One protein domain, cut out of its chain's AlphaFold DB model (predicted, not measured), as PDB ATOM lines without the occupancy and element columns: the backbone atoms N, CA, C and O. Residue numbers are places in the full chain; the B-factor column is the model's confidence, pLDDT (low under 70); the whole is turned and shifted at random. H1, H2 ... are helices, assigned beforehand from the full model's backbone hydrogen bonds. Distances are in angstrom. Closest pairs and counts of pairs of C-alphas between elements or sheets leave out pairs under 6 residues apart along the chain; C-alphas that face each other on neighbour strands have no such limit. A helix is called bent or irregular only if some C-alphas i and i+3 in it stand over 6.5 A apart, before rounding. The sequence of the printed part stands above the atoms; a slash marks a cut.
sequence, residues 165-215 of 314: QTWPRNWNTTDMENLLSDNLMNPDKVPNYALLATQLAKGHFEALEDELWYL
ATOM      1  N   GLN A 165      42.288 -57.313 106.443       83.94
ATOM      2  CA  GLN A 165      42.074 -57.387 104.995       83.94
ATOM      3  C   GLN A 165      40.600 -57.333 104.566       83.94
ATOM      4  O   GLN A 165      40.308 -56.995 103.420       83.94
ATOM      5  N   THR A 166      39.677 -57.688 105.457       81.50
ATOM      6  CA  THR A 166      38.233 -57.689 105.193       81.50
ATOM      7  C   THR A 166      37.580 -56.336 105.470       81.50
ATOM      8  O   THR A 166      36.429 -56.121 105.087       81.50
ATOM      9  N   TRP A 167      38.301 -55.413 106.112       87.44
ATOM     10  CA  TRP A 167      37.756 -54.124 106.522       87.44
ATOM     11  C   TRP A 167      37.687 -53.138 105.339       87.44
ATOM     12  O   TRP A 167      38.588 -53.114 104.490       87.44
ATOM     13  N   PRO A 168      36.643 -52.290 105.255       88.81
ATOM     14  CA  PRO A 168      36.549 -51.236 104.249       88.81
ATOM     15  C   PRO A 168      37.726 -50.253 104.321       88.81
ATOM     16  O   PRO A 168      37.929 -49.565 105.315       88.81
ATOM     17  N   ARG A 169      38.485 -50.122 103.226       89.81
ATOM     18  CA  ARG A 169      39.699 -49.278 103.174       89.81
ATOM     19  C   ARG A 169      39.463 -47.781 103.402       89.81
ATOM     20  O   ARG A 169      40.422 -47.042 103.594       89.81
ATOM     21  N   ASN A 170      38.217 -47.328 103.316       92.19
ATOM     22  CA  ASN A 170      37.819 -45.938 103.522       92.19
ATOM     23  C   ASN A 170      37.401 -45.630 104.969       92.19
ATOM     24  O   ASN A 170      36.946 -44.514 105.217       92.19
ATOM     25  N   TRP A 171      37.531 -46.583 105.899       92.50
ATOM     26  CA  TRP A 171      37.302 -46.324 107.317       92.50
ATOM     27  C   TRP A 171      38.231 -45.235 107.845       92.50
ATOM     28  O   TRP A 171      39.442 -45.238 107.608       92.50
ATOM     29  N   ASN A 172      37.632 -44.289 108.557       94.38
ATOM     30  CA  ASN A 172      38.317 -43.162 109.166       94.38
ATOM     31  C   ASN A 172      38.618 -43.433 110.654       94.38
ATOM     32  O   ASN A 172      38.386 -44.520 111.184       94.38
ATOM     33  N   THR A 173      39.178 -42.435 111.337       94.88
ATOM     34  CA  THR A 173      39.530 -42.522 112.762       94.88
ATOM     35  C   THR A 173      38.326 -42.828 113.653       94.88
ATOM     36  O   THR A 173      38.452 -43.644 114.559       94.88
ATOM     37  N   THR A 174      37.167 -42.224 113.381       92.38
ATOM     38  CA  THR A 174      35.929 -42.453 114.137       92.38
ATOM     39  C   THR A 174      35.420 -43.879 113.944       92.38
ATOM     40  O   THR A 174      35.006 -44.511 114.910       92.38
ATOM     41  N   ASP A 175      35.495 -44.421 112.724       91.75
ATOM     42  CA  ASP A 175      35.101 -45.809 112.451       91.75
ATOM     43  C   ASP A 175      35.984 -46.798 113.234       91.75
ATOM     44  O   ASP A 175      35.475 -47.733 113.852       91.75
ATOM     45  N   MET A 176      37.301 -46.552 113.270       92.19
ATOM     46  CA  MET A 176      38.260 -47.353 114.045       92.19
ATOM     47  C   MET A 176      38.023 -47.261 115.554       92.19
ATOM     48  O   MET A 176      38.104 -48.268 116.253       92.19
ATOM     49  N   GLU A 177      37.742 -46.066 116.066       92.12
ATOM     50  CA  GLU A 177      37.433 -45.860 117.481       92.12
ATOM     51  C   GLU A 177      36.150 -46.593 117.879       92.12
ATOM     52  O   GLU A 177      36.156 -47.358 118.844       92.12
ATOM     53  N   ASN A 178      35.082 -46.439 117.096       85.88
ATOM     54  CA  ASN A 178      33.812 -47.126 117.328       85.88
ATOM     55  C   ASN A 178      33.972 -48.649 117.287       85.88
ATOM     56  O   ASN A 178      33.352 -49.353 118.078       85.88
ATOM     57  N   LEU A 179      34.814 -49.163 116.389       85.25
ATOM     58  CA  LEU A 179      35.085 -50.591 116.297       85.25
ATOM     59  C   LEU A 179      35.832 -51.128 117.527       85.25
ATOM     60  O   LEU A 179      35.498 -52.191 118.051       85.25
ATOM     61  N   LEU A 180      36.885 -50.427 117.947       86.69
ATOM     62  CA  LEU A 180      37.879 -50.967 118.875       86.69
ATOM     63  C   LEU A 180      37.613 -50.612 120.338       86.69
ATOM     64  O   LEU A 180      38.022 -51.374 121.211       86.69
ATOM     65  N   SER A 181      36.968 -49.475 120.616       84.88
ATOM     66  CA  SER A 181      36.759 -48.943 121.976       84.88
ATOM     67  C   SER A 181      36.100 -49.947 122.924       84.88
ATOM     68  O   SER A 181      36.518 -50.062 124.075       84.88
ATOM     69  N   ASP A 182      35.160 -50.745 122.423       74.94
ATOM     70  CA  ASP A 182      34.437 -51.739 123.220       74.94
ATOM     71  C   ASP A 182      35.236 -53.024 123.514       74.94
ATOM     72  O   ASP A 182      34.765 -53.879 124.263       74.94
ATOM     73  N   ASN A 183      36.430 -53.201 122.934       74.00
ATOM     74  CA  ASN A 183      37.163 -54.476 122.975       74.00
ATOM     75  C   ASN A 183      38.655 -54.330 123.306       74.00
ATOM     76  O   ASN A 183      39.446 -55.251 123.082       74.00
ATOM     77  N   LEU A 184      39.065 -53.174 123.831       81.38
ATOM     78  CA  LEU A 184      40.446 -52.973 124.255       81.38
ATOM     79  C   LEU A 184      40.782 -53.877 125.449       81.38
ATOM     80  O   LEU A 184      40.071 -53.860 126.451       81.38
ATOM     81  N   MET A 185      41.917 -54.591 125.394       76.94
ATOM     82  CA  MET A 185      42.450 -55.338 126.551       76.94
ATOM     83  C   MET A 185      42.657 -54.427 127.762       76.94
ATOM     84  O   MET A 185      42.559 -54.864 128.907       76.94
ATOM     85  N   ASN A 186      43.015 -53.169 127.506       78.69
ATOM     86  CA  ASN A 186      43.213 -52.165 128.530       78.69
ATOM     87  C   ASN A 186      42.505 -50.866 128.113       78.69
ATOM     88  O   ASN A 186      43.042 -50.148 127.266       78.69
ATOM     89  N   PRO A 187      41.338 -50.541 128.703       79.44
ATOM     90  CA  PRO A 187      40.584 -49.339 128.350       79.44
ATOM     91  C   PRO A 187      41.337 -48.041 128.679       79.44
ATOM     92  O   PRO A 187      41.073 -47.015 128.060       79.44
ATOM     93  N   ASP A 188      42.319 -48.080 129.587       81.12
ATOM     94  CA  ASP A 188      43.132 -46.910 129.937       81.12
ATOM     95  C   ASP A 188      44.204 -46.601 128.877       81.12
ATOM     96  O   ASP A 188      44.800 -45.520 128.874       81.12
ATOM     97  N   LYS A 189      44.475 -47.541 127.963       82.31
ATOM     98  CA  LYS A 189      45.462 -47.378 126.894       82.31
ATOM     99  C   LYS A 189      44.759 -47.095 125.571       82.31
ATOM    100  O   LYS A 189      44.536 -47.997 124.770       82.31
ATOM    101  N   VAL A 190      44.470 -45.818 125.332       86.19
ATOM    102  CA  VAL A 190      43.838 -45.354 124.091       86.19
ATOM    103  C   VAL A 190      44.755 -45.637 122.883       86.19
ATOM    104  O   VAL A 190      45.886 -45.138 122.844       86.19
ATOM    105  N   PRO A 191      44.308 -46.430 121.891       91.62
ATOM    106  CA  PRO A 191      45.017 -46.639 120.635       91.62
ATOM    107  C   PRO A 191      45.238 -45.353 119.844       91.62
ATOM    108  O   PRO A 191      44.432 -44.424 119.875       91.62
ATOM    109  N   ASN A 192      46.272 -45.339 119.004       96.00
ATOM    110  CA  ASN A 192      46.399 -44.313 117.975       96.00
ATOM    111  C   ASN A 192      45.493 -44.649 116.776       96.00
ATOM    112  O   ASN A 192      45.957 -45.153 115.754       96.00
ATOM    113  N   TYR A 193      44.194 -44.370 116.895       95.56
ATOM    114  CA  TYR A 193      43.198 -44.674 115.858       95.56
ATOM    115  C   TYR A 193      43.520 -44.045 114.491       95.56
ATOM    116  O   TYR A 193      43.207 -44.621 113.449       95.56
ATOM    117  N   ALA A 194      44.190 -42.887 114.469       96.50
ATOM    118  CA  ALA A 194      44.618 -42.237 113.232       96.50
ATOM    119  C   ALA A 194      45.708 -43.040 112.499       96.50
ATOM    120  O   ALA A 194      45.680 -43.147 111.268       96.50
ATOM    121  N   LEU A 195      46.641 -43.642 113.245       96.62
ATOM    122  CA  LEU A 195      47.645 -44.548 112.686       96.62
ATOM    123  C   LEU A 195      46.987 -45.799 112.095       96.62
ATOM    124  O   LEU A 195      47.281 -46.139 110.951       96.62
ATOM    125  N   LEU A 196      46.056 -46.419 112.826       95.69
ATOM    126  CA  LEU A 196      45.352 -47.629 112.381       95.69
ATOM    127  C   LEU A 196      44.551 -47.376 111.095       95.69
ATOM    128  O   LEU A 196      44.680 -48.121 110.124       95.69
ATOM    129  N   ALA A 197      43.790 -46.276 111.040       95.75
ATOM    130  CA  ALA A 197      43.064 -45.864 109.834       95.75
ATOM    131  C   ALA A 197      44.016 -45.629 108.647       95.75
ATOM    132  O   ALA A 197      43.742 -46.042 107.519       95.75
ATOM    133  N   THR A 198      45.184 -45.030 108.900       97.06
ATOM    134  CA  THR A 198      46.208 -44.808 107.869       97.06
ATOM    135  C   THR A 198      46.815 -46.122 107.368       97.06
ATOM    136  O   THR A 198      47.015 -46.276 106.161       97.06
ATOM    137  N   GLN A 199      47.120 -47.067 108.263       96.75
ATOM    138  CA  GLN A 199      47.630 -48.393 107.901       96.75
ATOM    139  C   GLN A 199      46.599 -49.164 107.067       96.75
ATOM    140  O   GLN A 199      46.964 -49.728 106.034       96.75
ATOM    141  N   LEU A 200      45.314 -49.111 107.442       95.38
ATOM    142  CA  LEU A 200      44.235 -49.743 106.683       95.38
ATOM    143  C   LEU A 200      44.095 -49.144 105.276       95.38
ATOM    144  O   LEU A 200      44.092 -49.881 104.288       95.38
ATOM    145  N   ALA A 201      44.040 -47.814 105.166       94.94
ATOM    146  CA  ALA A 201      43.894 -47.122 103.883       94.94
ATOM    147  C   ALA A 201      45.061 -47.416 102.921       94.94
ATOM    148  O   ALA A 201      44.858 -47.571 101.715       94.94
ATOM    149  N   LYS A 202      46.283 -47.541 103.458       96.44
ATOM    150  CA  LYS A 202      47.491 -47.902 102.695       96.44
ATOM    151  C   LYS A 202      47.625 -49.404 102.421       96.44
ATOM    152  O   LYS A 202      48.498 -49.795 101.651       96.44
ATOM    153  N   GLY A 203      46.778 -50.243 103.019       93.25
ATOM    154  CA  GLY A 203      46.857 -51.701 102.902       93.25
ATOM    155  C   GLY A 203      48.053 -52.320 103.631       93.25
ATOM    156  O   GLY A 203      48.527 -53.382 103.234       93.25
ATOM    157  N   HIS A 204      48.569 -51.670 104.676       96.50
ATOM    158  CA  HIS A 204      49.652 -52.186 105.519       96.50
ATOM    159  C   HIS A 204      49.097 -53.161 106.571       96.50
ATOM    160  O   HIS A 204      49.140 -52.887 107.770       96.50
ATOM    161  N   PHE A 205      48.528 -54.279 106.116       91.19
ATOM    162  CA  PHE A 205      47.759 -55.186 106.974       91.19
ATOM    163  C   PHE A 205      48.595 -55.865 108.064       91.19
ATOM    164  O   PHE A 205      48.108 -55.985 109.177       91.19
ATOM    165  N   GLU A 206      49.849 -56.235 107.790       85.31
ATOM    166  CA  GLU A 206      50.726 -56.870 108.791       85.31
ATOM    167  C   GLU A 206      51.022 -55.936 109.971       85.31
ATOM    168  O   GLU A 206      50.872 -56.325 111.125       85.31
ATOM    169  N   ALA A 207      51.375 -54.677 109.685       91.06
ATOM    170  CA  ALA A 207      51.607 -53.676 110.724       91.06
ATOM    171  C   ALA A 207      50.326 -53.402 111.524       91.06
ATOM    172  O   ALA A 207      50.355 -53.360 112.748       91.06
ATOM    173  N   LEU A 208      49.189 -53.286 110.828       91.44
ATOM    174  CA  LEU A 208      47.888 -53.117 111.464       91.44
ATOM    175  C   LEU A 208      47.559 -54.296 112.393       91.44
ATOM    176  O   LEU A 208      47.161 -54.079 113.529       91.44
ATOM    177  N   GLU A 209      47.759 -55.534 111.950       86.88
ATOM    178  CA  GLU A 209      47.549 -56.731 112.773       86.88
ATOM    179  C   GLU A 209      48.446 -56.764 114.005       86.88
ATOM    180  O   GLU A 209      47.961 -57.065 115.096       86.88
ATOM    181  N   ASP A 210      49.727 -56.435 113.850       85.44
ATOM    182  CA  ASP A 210      50.667 -56.374 114.965       85.44
ATOM    183  C   ASP A 210      50.247 -55.325 116.001       85.44
ATOM    184  O   ASP A 210      50.256 -55.618 117.197       85.44
ATOM    185  N   GLU A 211      49.824 -54.132 115.571       89.19
ATOM    186  CA  GLU A 211      49.294 -53.105 116.469       89.19
ATOM    187  C   GLU A 211      48.025 -53.587 117.191       89.19
ATOM    188  O   GLU A 211      47.918 -53.483 118.416       89.19
ATOM    189  N   LEU A 212      47.070 -54.142 116.443       87.06
ATOM    190  CA  LEU A 212      45.789 -54.613 116.966       87.06
ATOM    191  C   LEU A 212      45.953 -55.767 117.964       87.06
ATOM    192  O   LEU A 212      45.227 -55.817 118.958       87.06
ATOM    193  N   TRP A 213      46.943 -56.641 117.758       83.31
ATOM    194  CA  TRP A 213      47.253 -57.773 118.637       83.31
ATOM    195  C   TRP A 213      47.562 -57.358 120.083       83.31
ATOM    196  O   TRP A 213      47.253 -58.095 121.019       83.31
ATOM    197  N   TYR A 214      48.168 -56.183 120.286       81.50
ATOM    198  CA  TYR A 214      48.469 -55.655 121.624       81.50
ATOM    199  C   TYR A 214      47.337 -54.825 122.230       81.50
ATOM    200  O   TYR A 214      47.392 -54.498 123.419       81.50
ATOM    201  N   LEU A 215      46.368 -54.415 121.414       83.19
ATOM    202  CA  LEU A 215      45.324 -53.474 121.802       83.19
ATOM    203  C   LEU A 215      44.012 -54.176 122.124       83.19
ATOM    204  O   LEU A 215      43.356 -53.787 123.085       83.19
TER     205      LEU A 215
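What this domain is: This is residues 165 to 215 of the 314 residues of an uncharacterized protein of Bodo saltans (UniProt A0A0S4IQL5). The model is a small three-helix cluster: H2 and H3 fold back on each other as a helical hairpin, and H1 packs on H2 at a steep angle, so that the three centres make a triangle. The link of residues 184 to 192 between H1 and H2 reaches to one end of the long axis, while the turn between H2 and H3 lies at the other. The printed part has 51 residues with three named helices, in the order H1, H2, H3, and no named strand; 32 residues are in the helices, and the class is all helix. The whole is compact, with a radius of gyration of the C-alphas of 10.1 A and spans of 28 by 20 by 17 A.

How they stand to each other: H1, residues 173 to 183, touches H2, residues 193 to 202, and the closest C-alphas are those of Thr 173 and Ala 194, 5.1 A apart. Their lines stand at a steep tilt of 64 degrees, opposite ways, with 12.1 A from centre to centre. H1 is irregular: C-alphas 179 and 182 are 7.0 A apart, and its line is a rough one. H2 touches H3, residues 205 to 215, closest at the C-alphas of Gln 199 and Leu 208, 5.9 A apart. These two form a helical hairpin, at a shallow tilt of 20 degrees, opposite ways, with centres 10.8 A apart. H1 and H3 are only just apart, with their closest C-alphas 8.3 A from each other. In H2 every O i to N i+4 pair is within hydrogen-bond range; in H1 it is 5 of 7 and in H3 5 of 7.

Where its parts are: The printed part begins at Gln 165, and residues 165 to 172 come before H1. H1 begins at C-alpha 173, at (39.530, -42.522, 112.762), and measures 15.9 A from first to last C-alpha. H2 begins at C-alpha 193, at (43.198, -44.674, 115.858), and measures 14.2 A. H3 measures 15.1 A and ends at C-alpha 215, at (45.324, -53.474, 121.802).

The domain as a whole: The two C-alphas farthest apart are those of Asp 188 and Gly 203, at 27.7 A, and those of Gln 165 and Leu 215 are 17.6 A apart. The printed part has no cut. The link from H1 to H2 is short, with 9 residues, and the link from H2 to H3 is tight, with 2 residues; there is no long link. The mean pLDDT of the printed part is 88.7, with 96 for H2 and 87 for both H1 and H3, and no printed residue is under 70.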